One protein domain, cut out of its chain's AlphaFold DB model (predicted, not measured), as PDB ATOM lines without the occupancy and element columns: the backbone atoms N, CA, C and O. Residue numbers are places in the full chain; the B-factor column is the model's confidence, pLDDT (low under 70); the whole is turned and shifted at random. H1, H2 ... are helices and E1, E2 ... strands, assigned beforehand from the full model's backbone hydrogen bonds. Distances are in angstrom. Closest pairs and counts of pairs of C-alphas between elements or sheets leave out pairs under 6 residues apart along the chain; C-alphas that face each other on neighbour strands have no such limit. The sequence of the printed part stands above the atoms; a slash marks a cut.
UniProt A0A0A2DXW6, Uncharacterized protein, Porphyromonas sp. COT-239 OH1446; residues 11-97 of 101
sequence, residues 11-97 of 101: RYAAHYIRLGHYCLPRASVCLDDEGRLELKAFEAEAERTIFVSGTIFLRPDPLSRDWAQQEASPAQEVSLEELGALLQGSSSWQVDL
ATOM      1  N   ARG A  11     293.901 280.774 223.996       87.50
ATOM      2  CA  ARG A  11     295.334 280.644 224.233       87.50
ATOM      3  C   ARG A  11     295.556 280.040 225.606       87.50
ATOM      4  O   ARG A  11     295.023 280.540 226.590       87.50
ATOM      5  N   TYR A  12     296.382 279.008 225.671       88.06
ATOM      6  CA  TYR A  12     296.775 278.363 226.916       88.06
ATOM      7  C   TYR A  12     298.264 278.591 227.128       88.06
ATOM      8  O   TYR A  12     299.053 278.345 226.219       88.06
ATOM      9  N   ALA A  13     298.653 279.083 228.296       89.75
ATOM     10  CA  ALA A  13     300.049 279.256 228.677       89.75
ATOM     11  C   ALA A  13     300.406 278.319 229.820       89.75
ATOM     12  O   ALA A  13     299.558 278.006 230.647       89.75
ATOM     13  N   ALA A  14     301.658 277.883 229.868       89.19
ATOM     14  CA  ALA A  14     302.139 276.983 230.903       89.19
ATOM     15  C   ALA A  14     303.586 277.288 231.271       89.19
ATOM     16  O   ALA A  14     304.297 278.007 230.559       89.19
ATOM     17  N   HIS A  15     304.048 276.683 232.366       88.44
ATOM     18  CA  HIS A  15     305.470 276.698 232.696       88.44
ATOM     19  C   HIS A  15     306.289 276.012 231.608       88.44
ATOM     20  O   HIS A  15     307.356 276.512 231.256       88.44
ATOM     21  N   TYR A  16     305.757 274.925 231.046       89.56
ATOM     22  CA  TYR A  16     306.414 274.152 230.005       89.56
ATOM     23  C   TYR A  16     305.419 273.684 228.943       89.56
ATOM     24  O   TYR A  16     304.307 273.256 229.251       89.56
ATOM     25  N   ILE A  17     305.852 273.715 227.686       91.00
ATOM     26  CA  ILE A  17     305.208 273.012 226.578       91.00
ATOM     27  C   ILE A  17     306.151 271.901 226.132       91.00
ATOM     28  O   ILE A  17     307.321 272.159 225.860       91.00
ATOM     29  N   ARG A  18     305.662 270.664 226.066       89.25
ATOM     30  CA  ARG A  18     306.484 269.485 225.794       89.25
ATOM     31  C   ARG A  18     306.038 268.758 224.531       89.25
ATOM     32  O   ARG A  18     304.854 268.496 224.365       89.25
ATOM     33  N   LEU A  19     306.993 268.384 223.683       86.75
ATOM     34  CA  LEU A  19     306.814 267.528 222.507       86.75
ATOM     35  C   LEU A  19     307.825 266.378 222.581       86.75
ATOM     36  O   LEU A  19     309.013 266.571 222.320       86.75
ATOM     37  N   GLY A  20     307.379 265.181 222.968       84.44
ATOM     38  CA  GLY A  20     308.289 264.057 223.203       84.44
ATOM     39  C   GLY A  20     309.319 264.390 224.289       84.44
ATOM     40  O   GLY A  20     308.962 264.615 225.446       84.44
ATOM     41  N   HIS A  21     310.600 264.451 223.925       85.75
ATOM     42  CA  HIS A  21     311.669 264.874 224.834       85.75
ATOM     43  C   HIS A  21     311.961 266.377 224.772       85.75
ATOM     44  O   HIS A  21     312.636 266.882 225.657       85.75
ATOM     45  N   TYR A  22     311.444 267.113 223.790       88.44
ATOM     46  CA  TYR A  22     311.674 268.552 223.681       88.44
ATOM     47  C   TYR A  22     310.771 269.330 224.632       88.44
ATOM     48  O   TYR A  22     309.582 269.034 224.751       88.44
ATOM     49  N   CYS A  23     311.325 270.342 225.286       90.88
ATOM     50  CA  CYS A  23     310.646 271.171 226.266       90.88
ATOM     51  C   CYS A  23     310.877 272.650 225.952       90.88
ATOM     52  O   CYS A  23     312.014 273.089 225.825       90.88
ATOM     53  N   LEU A  24     309.807 273.427 225.847       92.56
ATOM     54  CA  LEU A  24     309.857 274.872 225.678       92.56
ATOM     55  C   LEU A  24     309.331 275.538 226.958       92.56
ATOM     56  O   LEU A  24     308.131 275.433 227.244       92.56
ATOM     57  N   PRO A  25     310.191 276.205 227.746       90.69
ATOM     58  CA  PRO A  25     309.758 276.912 228.942       90.69
ATOM     59  C   PRO A  25     309.002 278.197 228.594       90.69
ATOM     60  O   PRO A  25     309.289 278.853 227.594       90.69
ATOM     61  N   ARG A  26     308.075 278.592 229.475       87.50
ATOM     62  CA  ARG A  26     307.356 279.877 229.437       87.50
ATOM     63  C   ARG A  26     306.788 280.186 228.052       87.50
ATOM     64  O   ARG A  26     307.114 281.201 227.435       87.50
ATOM     65  N   ALA A  27     305.917 279.310 227.573       89.12
ATOM     66  CA  ALA A  27     305.292 279.449 226.270       89.12
ATOM     67  C   ALA A  27     303.777 279.276 226.341       89.12
ATOM     68  O   ALA A  27     303.209 278.812 227.331       89.12
ATOM     69  N   SER A  28     303.130 279.695 225.261       89.81
ATOM     70  CA  SER A  28     301.699 279.568 225.052       89.81
ATOM     71  C   SER A  28     301.394 278.871 223.737       89.81
ATOM     72  O   SER A  28     302.140 279.006 222.764       89.81
ATOM     73  N   VAL A  29     300.267 278.169 223.715       89.25
ATOM     74  CA  VAL A  29     299.730 277.456 222.563       89.25
ATOM     75  C   VAL A  29     298.299 277.893 222.265       89.25
ATOM     76  O   VAL A  29     297.532 278.212 223.173       89.25
ATOM     77  N   CYS A  30     297.938 277.922 220.987       88.12
ATOM     78  CA  CYS A  30     296.584 278.172 220.502       88.12
ATOM     79  C   CYS A  30     296.333 277.329 219.245       88.12
ATOM     80  O   CYS A  30     297.282 277.023 218.525       88.12
ATOM     81  N   LEU A  31     295.071 276.993 218.966       83.50
ATOM     82  CA  LEU A  31     294.655 276.550 217.632       83.50
ATOM     83  C   LEU A  31     294.119 277.749 216.845       83.50
ATOM     84  O   LEU A  31     293.301 278.508 217.380       83.50
ATOM     85  N   ASP A  32     294.590 277.925 215.612       79.00
ATOM     86  CA  ASP A  32     294.019 278.890 214.670       79.00
ATOM     87  C   ASP A  32     292.675 278.398 214.093       79.00
ATOM     88  O   ASP A  32     292.171 277.326 214.447       79.00
ATOM     89  N   ASP A  33     292.067 279.207 213.223       74.62
ATOM     90  CA  ASP A  33     290.784 278.891 212.581       74.62
ATOM     91  C   ASP A  33     290.862 277.675 211.643       74.62
ATOM     92  O   ASP A  33     289.848 277.034 211.362       74.62
ATOM     93  N   GLU A  34     292.067 277.325 211.194       76.12
ATOM     94  CA  GLU A  34     292.355 276.164 210.359       76.12
ATOM     95  C   GLU A  34     292.763 274.928 211.184       76.12
ATOM     96  O   GLU A  34     293.060 273.875 210.615       76.12
ATOM     97  N   GLY A  35     292.760 275.028 212.518       73.19
ATOM     98  CA  GLY A  35     293.157 273.953 213.426       73.19
ATOM     99  C   GLY A  35     294.669 273.726 213.502       73.19
ATOM    100  O   GLY A  35     295.105 272.682 213.991       73.19
ATOM    101  N   ARG A  36     295.480 274.678 213.034       78.56
ATOM    102  CA  ARG A  36     296.940 274.639 213.150       78.56
ATOM    103  C   ARG A  36     297.376 275.165 214.503       78.56
ATOM    104  O   ARG A  36     296.769 276.057 215.090       78.56
ATOM    105  N   LEU A  37     298.468 274.591 214.986       84.62
ATOM    106  CA  LEU A  37     299.011 274.906 216.291       84.62
ATOM    107  C   LEU A  37     299.948 276.111 216.202       84.62
ATOM    108  O   LEU A  37     300.960 276.074 215.507       84.62
ATOM    109  N   GLU A  38     299.628 277.167 216.940       86.06
ATOM    110  CA  GLU A  38     300.482 278.341 217.089       86.06
ATOM    111  C   GLU A  38     301.205 278.315 218.433       86.06
ATOM    112  O   GLU A  38     300.559 278.319 219.484       86.06
ATOM    113  N   LEU A  39     302.538 278.404 218.408       89.00
ATOM    114  CA  LEU A  39     303.357 278.636 219.597       89.00
ATOM    115  C   LEU A  39     303.809 280.091 219.688       89.00
ATOM    116  O   LEU A  39     304.215 280.690 218.693       89.00
ATOM    117  N   LYS A  40     303.794 280.650 220.901       88.81
ATOM    118  CA  LYS A  40     304.391 281.960 221.205       88.81
ATOM    119  C   LYS A  40     305.068 281.942 222.566       88.81
ATOM    120  O   LYS A  40     304.582 281.272 223.476       88.81
ATOM    121  N   ALA A  41     306.132 282.729 222.719       87.31
ATOM    122  CA  ALA A  41     306.686 283.030 224.034       87.31
ATOM    123  C   ALA A  41     305.593 283.620 224.940       87.31
ATOM    124  O   ALA A  41     304.740 284.390 224.491       87.31
ATOM    125  N   PHE A  42     305.594 283.221 226.207       83.69
ATOM    126  CA  PHE A  42     304.668 283.725 227.208       83.69
ATOM    127  C   PHE A  42     305.378 284.759 228.084       83.69
ATOM    128  O   PHE A  42     306.153 284.428 228.986       83.69
ATOM    129  N   GLU A  43     305.115 286.027 227.784       77.88
ATOM    130  CA  GLU A  43     305.737 287.165 228.466       77.88
ATOM    131  C   GLU A  43     304.868 287.703 229.609       77.88
ATOM    132  O   GLU A  43     305.399 288.058 230.660       77.88
ATOM    133  N   ALA A  44     303.542 287.702 229.440       71.62
ATOM    134  CA  ALA A  44     302.574 288.101 230.457       71.62
ATOM    135  C   ALA A  44     301.174 287.541 230.149       71.62
ATOM    136  O   ALA A  44     300.858 287.223 228.999       71.62
ATOM    137  N   GLU A  45     300.320 287.473 231.173       63.91
ATOM    138  CA  GLU A  45     298.889 287.198 231.021       63.91
ATOM    139  C   GLU A  45     298.218 288.353 230.260       63.91
ATOM    140  O   GLU A  45     297.826 289.367 230.830       63.91
ATOM    141  N   ALA A  46     298.120 288.226 228.937       62.97
ATOM    142  CA  ALA A  46     297.240 289.067 228.132       62.97
ATOM    143  C   ALA A  46     295.782 288.599 228.284       62.97
ATOM    144  O   ALA A  46     295.543 287.419 228.548       62.97
ATOM    145  N   GLU A  47     294.814 289.488 228.031       54.25
ATOM    146  CA  GLU A  47     293.371 289.369 228.351       54.25
ATOM    147  C   GLU A  47     292.614 288.120 227.832       54.25
ATOM    148  O   GLU A  47     291.415 287.986 228.063       54.25
ATOM    149  N   ARG A  48     293.260 287.177 227.133       72.81
ATOM    150  CA  ARG A  48     292.638 285.937 226.621       72.81
ATOM    151  C   ARG A  48     293.555 284.715 226.726       72.81
ATOM    152  O   ARG A  48     293.501 283.831 225.871       72.81
ATOM    153  N   THR A  49     294.420 284.689 227.739       80.25
ATOM    154  CA  THR A  49     295.302 283.550 228.017       80.25
ATOM    155  C   THR A  49     294.853 282.828 229.280       80.25
ATOM    156  O   THR A  49     294.802 283.428 230.346       80.25
ATOM    157  N   ILE A  50     294.556 281.536 229.167       84.88
ATOM    158  CA  ILE A  50     294.354 280.651 230.313       84.88
ATOM    159  C   ILE A  50     295.726 280.133 230.731       84.88
ATOM    160  O   ILE A  50     296.353 279.367 229.997       84.88
ATOM    161  N   PHE A  51     296.208 280.553 231.896       84.69
ATOM    162  CA  PHE A  51     297.410 279.963 232.465       84.69
ATOM    163  C   PHE A  51     297.061 278.632 233.136       84.69
ATOM    164  O   PHE A  51     296.226 278.579 234.036       84.69
ATOM    165  N   VAL A  52     297.695 277.552 232.687       84.81
ATOM    166  CA  VAL A  52     297.589 276.223 233.285       84.81
ATOM    167  C   VAL A  52     298.863 275.907 234.062       84.81
ATOM    168  O   VAL A  52     299.979 275.989 233.541       84.81
ATOM    169  N   SER A  53     298.693 275.540 235.332       80.75
ATOM    170  CA  SER A  53     299.807 275.167 236.197       80.75
ATOM    171  C   SER A  53     300.332 273.792 235.790       80.75
ATOM    172  O   SER A  53     299.629 272.787 235.893       80.75
ATOM    173  N   GLY A  54     301.570 273.742 235.299       84.44
ATOM    174  CA  GLY A  54     302.250 272.501 234.933       84.44
ATOM    175  C   GLY A  54     302.775 272.505 233.503       84.44
ATOM    176  O   GLY A  54     303.348 273.497 233.042       84.44
ATOM    177  N   THR A  55     302.604 271.367 232.827       87.62
ATOM    178  CA  THR A  55     303.147 271.117 231.489       87.62
ATOM    179  C   THR A  55     302.028 270.792 230.514       87.62
ATOM    180  O   THR A  55     301.246 269.871 230.742       87.62
ATOM    181  N   ILE A  56     301.992 271.512 229.396       88.62
ATOM    182  CA  ILE A  56     301.138 271.184 228.255       88.62
ATOM    183  C   ILE A  56     301.884 270.201 227.360       88.62
ATOM    184  O   ILE A  56     303.013 270.471 226.955       88.62
ATOM    185  N   PHE A  57     301.252 269.087 227.007       87.12
ATOM    186  CA  PHE A  57     301.838 268.097 226.108       87.12
ATOM    187  C   PHE A  57     301.282 268.271 224.695       87.12
ATOM    188  O   PHE A  57     300.071 268.282 224.489       87.12
ATOM    189  N   LEU A  58     302.171 268.388 223.715       85.94
ATOM    190  CA  LEU A  58     301.854 268.356 222.295       85.94
ATOM    191  C   LEU A  58     302.084 266.939 221.789       85.94
ATOM    192  O   LEU A  58     303.184 266.396 221.906       85.94
ATOM    193  N   ARG A  59     301.046 266.337 221.217       80.25
ATOM    194  CA  ARG A  59     301.096 264.987 220.663       80.25
ATOM    195  C   ARG A  59     300.684 265.024 219.198       80.25
ATOM    196  O   ARG A  59     299.674 265.652 218.886       80.25
ATOM    197  N   PRO A  60     301.421 264.381 218.285       73.06
ATOM    198  CA  PRO A  60     300.898 264.162 216.945       73.06
ATOM    199  C   PRO A  60     299.686 263.224 217.028       73.06
ATOM    200  O   PRO A  60     299.462 262.573 218.052       73.06
ATOM    201  N   ASP A  61     298.893 263.152 215.961       65.81
ATOM    202  CA  ASP A  61     297.771 262.214 215.874       65.81
ATOM    203  C   ASP A  61     298.174 260.794 216.347       65.81
ATOM    204  O   ASP A  61     299.230 260.291 215.938       65.81
ATOM    205  N   PRO A  62     297.368 260.139 217.212       55.62
ATOM    206  CA  PRO A  62     297.668 258.839 217.821       55.62
ATOM    207  C   PRO A  62     297.958 257.696 216.833       55.62
ATOM    208  O   PRO A  62     298.401 256.630 217.260       55.62
ATOM    209  N   LEU A  63     297.739 257.887 215.528       51.72
ATOM    210  CA  LEU A  63     298.162 256.943 214.490       51.72
ATOM    211  C   LEU A  63     299.688 256.903 214.262       51.72
ATOM    212  O   LEU A  63     300.190 255.922 213.711       51.72
ATOM    213  N   SER A  64     300.438 257.915 214.705       53.88
ATOM    214  CA  SER A  64     301.905 257.894 214.700       53.88
ATOM    215  C   SER A  64     302.409 257.048 215.877       53.88
ATOM    216  O   SER A  64     302.142 257.370 217.028       53.88
ATOM    217  N   ARG A  65     303.102 255.928 215.635       53.03
ATOM    218  CA  ARG A  65     303.604 255.047 216.716       53.03
ATOM    219  C   ARG A  65     304.952 255.478 217.305       53.03
ATOM    220  O   ARG A  65     305.315 254.990 218.372       53.03
ATOM    221  N   ASP A  66     305.660 256.397 216.657       58.59
ATOM    222  CA  ASP A  66     307.048 256.724 217.014       58.59
ATOM    223  C   ASP A  66     307.169 257.786 218.124       58.59
ATOM    224  O   ASP A  66     308.208 257.881 218.778       58.59
ATOM    225  N   TRP A  67     306.108 258.555 218.415       58.78
ATOM    226  CA  TRP A  67     306.171 259.631 219.421       58.78
ATOM    227  C   TRP A  67     306.213 259.118 220.867       58.78
ATOM    228  O   TRP A  67     306.882 259.715 221.710       58.78
ATOM    229  N   ALA A  68     305.547 257.996 221.162       57.59
ATOM    230  CA  ALA A  68     305.423 257.480 222.527       57.59
ATOM    231  C   ALA A  68     306.775 257.057 223.133       57.59
ATOM    232  O   ALA A  68     306.956 257.103 224.346       57.59
ATOM    233  N   GLN A  69     307.752 256.683 222.299       58.56
ATOM    234  CA  GLN A  69     309.098 256.330 222.767       58.56
ATOM    235  C   GLN A  69     309.939 257.562 223.140       58.56
ATOM    236  O   GLN A  69     310.849 257.448 223.959       58.56
ATOM    237  N   GLN A  70     309.626 258.742 222.595       61.88
ATOM    238  CA  GLN A  70     310.384 259.969 222.856       61.88
ATOM    239  C   GLN A  70     310.010 260.634 224.190       61.88
ATOM    240  O   GLN A  70     310.822 261.363 224.750       61.88
ATOM    241  N   GLU A  71     308.820 260.382 224.748       62.59
ATOM    242  CA  GLU A  71     308.436 260.915 226.071       62.59
ATOM    243  C   GLU A  71     309.271 260.323 227.227       62.59
ATOM    244  O   GLU A  71     309.395 260.954 228.280       62.59
ATOM    245  N   ALA A  72     309.881 259.147 227.036       62.12
ATOM    246  CA  ALA A  72     310.651 258.444 228.067       62.12
ATOM    247  C   ALA A  72     312.084 258.982 228.270       62.12
ATOM    248  O   ALA A  72     312.744 258.619 229.246       62.12
ATOM    249  N   SER A  73     312.582 259.835 227.373       69.31
ATOM    250  CA  SER A  73     313.898 260.472 227.503       69.31
ATOM    251  C   SER A  73     313.840 261.715 228.407       69.31
ATOM    252  O   SER A  73     312.778 262.336 228.530       69.31
ATOM    253  N   PRO A  74     314.961 262.103 229.054       78.12
ATOM    254  CA  PRO A  74     315.020 263.348 229.814       78.12
ATOM    255  C   PRO A  74     314.663 264.540 228.921       78.12
ATOM    256  O   PRO A  74     315.009 264.568 227.741       78.12
ATOM    257  N   ALA A  75     313.954 265.511 229.499       82.50
ATOM    258  CA  ALA A  75     313.523 266.694 228.772       82.50
ATOM    259  C   ALA A  75     314.736 267.534 228.332       82.50
ATOM    260  O   ALA A  75     315.570 267.902 229.158       82.50
ATOM    261  N   GLN A  76     314.813 267.840 227.042       89.94
ATOM    262  CA  GLN A  76     315.770 268.760 226.446       89.94
ATOM    263  C   GLN A  76     315.083 270.103 226.218       89.94
ATOM    264  O   GLN A  76     314.107 270.182 225.471       89.94
ATOM    265  N   GLU A  77     315.602 271.159 226.839       91.88
ATOM    266  CA  GLU A  77     315.117 272.510 226.570       91.88
ATOM    267  C   GLU A  77     315.485 272.953 225.149       91.88
ATOM    268  O   GLU A  77     316.611 272.741 224.692       91.88
ATOM    269  N   VAL A  78     314.517 273.550 224.457       92.50
ATOM    270  CA  VAL A  78     314.652 274.078 223.097       92.50
ATOM    271  C   VAL A  78     314.051 275.474 223.003       92.50
ATOM    272  O   VAL A  78     313.198 275.869 223.802       92.50
ATOM    273  N   SER A  79     314.490 276.224 222.001       92.38
ATOM    274  CA  SER A  79     313.933 277.522 221.637       92.38
ATOM    275  C   SER A  79     312.562 277.400 220.962       92.38
ATOM    276  O   SER A  79     312.152 276.342 220.475       92.38
ATOM    277  N   LEU A  80     311.846 278.528 220.903       90.44
ATOM    278  CA  LEU A  80     310.566 278.633 220.199       90.44
ATOM    279  C   LEU A  80     310.705 278.287 218.708       90.44
ATOM    280  O   LEU A  80     309.812 277.662 218.140       90.44
ATOM    281  N   GLU A  81     311.814 278.688 218.087       90.31
ATOM    282  CA  GLU A  81     312.101 278.460 216.668       90.31
ATOM    283  C   GLU A  81     312.330 276.974 216.379       90.31
ATOM    284  O   GLU A  81     311.721 276.427 215.459       90.31
ATOM    285  N   GLU A  82     313.135 276.302 217.207       90.12
ATOM    286  CA  GLU A  82     313.386 274.861 217.101       90.12
ATOM    287  C   GLU A  82     312.097 274.055 217.279       90.12
ATOM    288  O   GLU A  82     311.785 273.194 216.454       90.12
ATOM    289  N   LEU A  83     311.308 274.362 218.316       88.44
ATOM    290  CA  LEU A  83     310.047 273.659 218.543       88.44
ATOM    291  C   LEU A  83     309.024 273.961 217.437       88.44
ATOM    292  O   LEU A  83     308.336 273.057 216.971       88.44
ATOM    293  N   GLY A  84     308.951 275.211 216.974       87.06
ATOM    294  CA  GLY A  84     308.091 275.619 215.865       87.06
ATOM    295  C   GLY A  84     308.415 274.891 214.559       87.06
ATOM    296  O   GLY A  84     307.498 274.466 213.858       87.06
ATOM    297  N   ALA A  85     309.699 274.680 214.254       85.31
ATOM    298  CA  ALA A  85     310.129 273.924 213.076       85.31
ATOM    299  C   ALA A  85     309.679 272.453 213.132       85.31
ATOM    300  O   ALA A  85     309.218 271.912 212.127       85.31
ATOM    301  N   LEU A  86     309.737 271.822 214.310       82.38
ATOM    302  CA  LEU A  86     309.266 270.447 214.510       82.38
ATOM    303  C   LEU A  86     307.751 270.308 214.288       82.38
ATOM    304  O   LEU A  86     307.286 269.281 213.791       82.38
ATOM    305  N   LEU A  87     306.977 271.349 214.608       80.19
ATOM    306  CA  LEU A  87     305.523 271.341 214.443       80.19
ATOM    307  C   LEU A  87     305.062 271.436 212.985       80.19
ATOM    308  O   LEU A  87     303.988 270.931 212.656       80.19
ATOM    309  N   GLN A  88     305.867 272.026 212.098       76.19
ATOM    310  CA  GLN A  88     305.528 272.155 210.674       76.19
ATOM    311  C   GLN A  88     305.463 270.803 209.942       76.19
ATOM    312  O   GLN A  88     304.894 270.721 208.856       76.19
ATOM    313  N   GLY A  89     306.019 269.737 210.530       66.44
ATOM    314  CA  GLY A  89     306.033 268.395 209.946       66.44
ATOM    315  C   GLY A  89     304.715 267.617 210.046       66.44
ATOM    316  O   GLY A  89     304.609 266.553 209.440       66.44
ATOM    317  N   SER A  90     303.713 268.109 210.788       67.69
ATOM    318  CA  SER A  90     302.420 267.430 210.961       67.69
ATOM    319  C   SER A  90     301.250 268.402 210.828       67.69
ATOM    320  O   SER A  90     301.305 269.535 211.302       67.69
ATOM    321  N   SER A  91     300.169 267.940 210.201       64.44
ATOM    322  CA  SER A  91     298.927 268.696 210.013       64.44
ATOM    323  C   SER A  91     297.895 268.468 211.122       64.44
ATOM    324  O   SER A  91     296.899 269.184 211.174       64.44
ATOM    325  N   SER A  92     298.119 267.499 212.013       72.12
ATOM    326  CA  SER A  92     297.203 267.171 213.107       72.12
ATOM    327  C   SER A  92     297.955 267.020 214.429       72.12
ATOM    328  O   SER A  92     298.589 266.001 214.717       72.12
ATOM    329  N   TRP A  93     297.867 268.066 215.250       76.88
ATOM    330  CA  TRP A  93     298.387 268.091 216.613       76.88
ATOM    331  C   TRP A  93     297.238 268.003 217.613       76.88
ATOM    332  O   TRP A  93     296.230 268.699 217.503       76.88
ATOM    333  N   GLN A  94     297.401 267.147 218.610       76.75
ATOM    334  CA  GLN A  94     296.585 267.108 219.810       76.75
ATOM    335  C   GLN A  94     297.337 267.796 220.936       76.75
ATOM    336  O   GLN A  94     298.545 267.631 221.099       76.75
ATOM    337  N   VAL A  95     296.599 268.547 221.737       79.25
ATOM    338  CA  VAL A  95     297.135 269.161 222.942       79.25
ATOM    339  C   VAL A  95     296.497 268.473 224.126       79.25
ATOM    340  O   VAL A  95     295.278 268.336 224.188       79.25
ATOM    341  N   ASP A  96     297.336 267.998 225.031       81.44
ATOM    342  CA  ASP A  96     296.929 267.323 226.246       81.44
ATOM    343  C   ASP A  96     297.272 268.190 227.460       81.44
ATOM    344  O   ASP A  96     298.433 268.498 227.737       81.44
ATOM    345  N   LEU A  97     296.216 268.576 228.173       78.06
ATOM    346  CA  LEU A  97     296.264 269.348 229.411       78.06
ATOM    347  C   LEU A  97     296.130 268.447 230.652       78.06
ATOM    348  O   LEU A  97     296.066 268.951 231.765       78.06
TER     349      LEU A  97
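What this domain is: This is residues 11 to 97 of the 101 residues of an uncharacterized protein of Porphyromonas sp. COT-239 OH1446 (UniProt A0A0A2DXW6). A single strongly twisted sheet of five strands is folded back on itself, so that E3 and E2 make one leaf and E4 and E5 the facing leaf, with E1 as the hinge between them. The three long strands E1, E2 and E4 each bend sharply, and the short helix H1 packs on E2 and E3. The 87 printed residues hold, in chain order, E1, E2, E3, E4, H1 and E5. The mixed sheet runs E3 E2 E1 E4 E5, with E1 and E4 parallel and the other neighbours antiparallel. The class is mostly strand, and the whole is compact, with a radius of gyration of the C-alphas of 12.3 A and spans of 38 by 30 by 22 A.

Where its parts are: E1, residues 11 to 19, starts with C-alpha 11 at (295.334, 280.644, 224.233), is 17.5 A long and bends by 101 degrees at residue 15. E2, residues 22 to 31, is 19.8 A long and bends by 103 degrees at residue 26. E3 is residues 37 to 41. E4, residues 49 to 60, is the longest strand, 23.0 A, and bends by 103 degrees at residue 53. H1, residues 80 to 87, is 10.6 A long, with C-alpha 80 at (310.566, 278.633, 220.199). E5, residues 93 to 96, ends with C-alpha 96 at (296.929, 267.323, 226.246).

How they stand to each other: E1, E2 and E3 form a meander, each strand the antiparallel neighbour of the one before. E1 and E2 are a hairpin, with N 24 and O 17 2.8 A apart, within hydrogen-bond range. E2 and E3 are a hairpin too, with N 38 and O 30 at 2.8 A. On the other side of E1, E4 is parallel to it, at 41 degrees between directions, with N 52 and O 13 at 2.8 A. E4 and E5 are antiparallel, with N 94 and O 59 at 2.7 A. The closest C-alphas of the edge strands E3 and E5, those of Leu 37 and Trp 93, are 6.9 A apart. E1 and E5 are apart. H1 is on the sheet at a height of 8.1 A; its closest C-alphas to E3 are those of Gly 84 and Leu 39, 6.7 A. In H1 every O i to N i+4 pair is within hydrogen-bond range.

The domain as a whole: The C-alphas of Glu 47 and Arg 65, the two farthest apart, are 37.7 A from each other. The printed part has no cut. The link from E4 to H1, residues 61 to 79, is long; its residues 76 to 77 pair, parallel, with residues 22 to 23 of E2. The mean pLDDT of the printed part is 79.3, and residues 45 to 47, 61 to 73 and 89 to 91 are under 70.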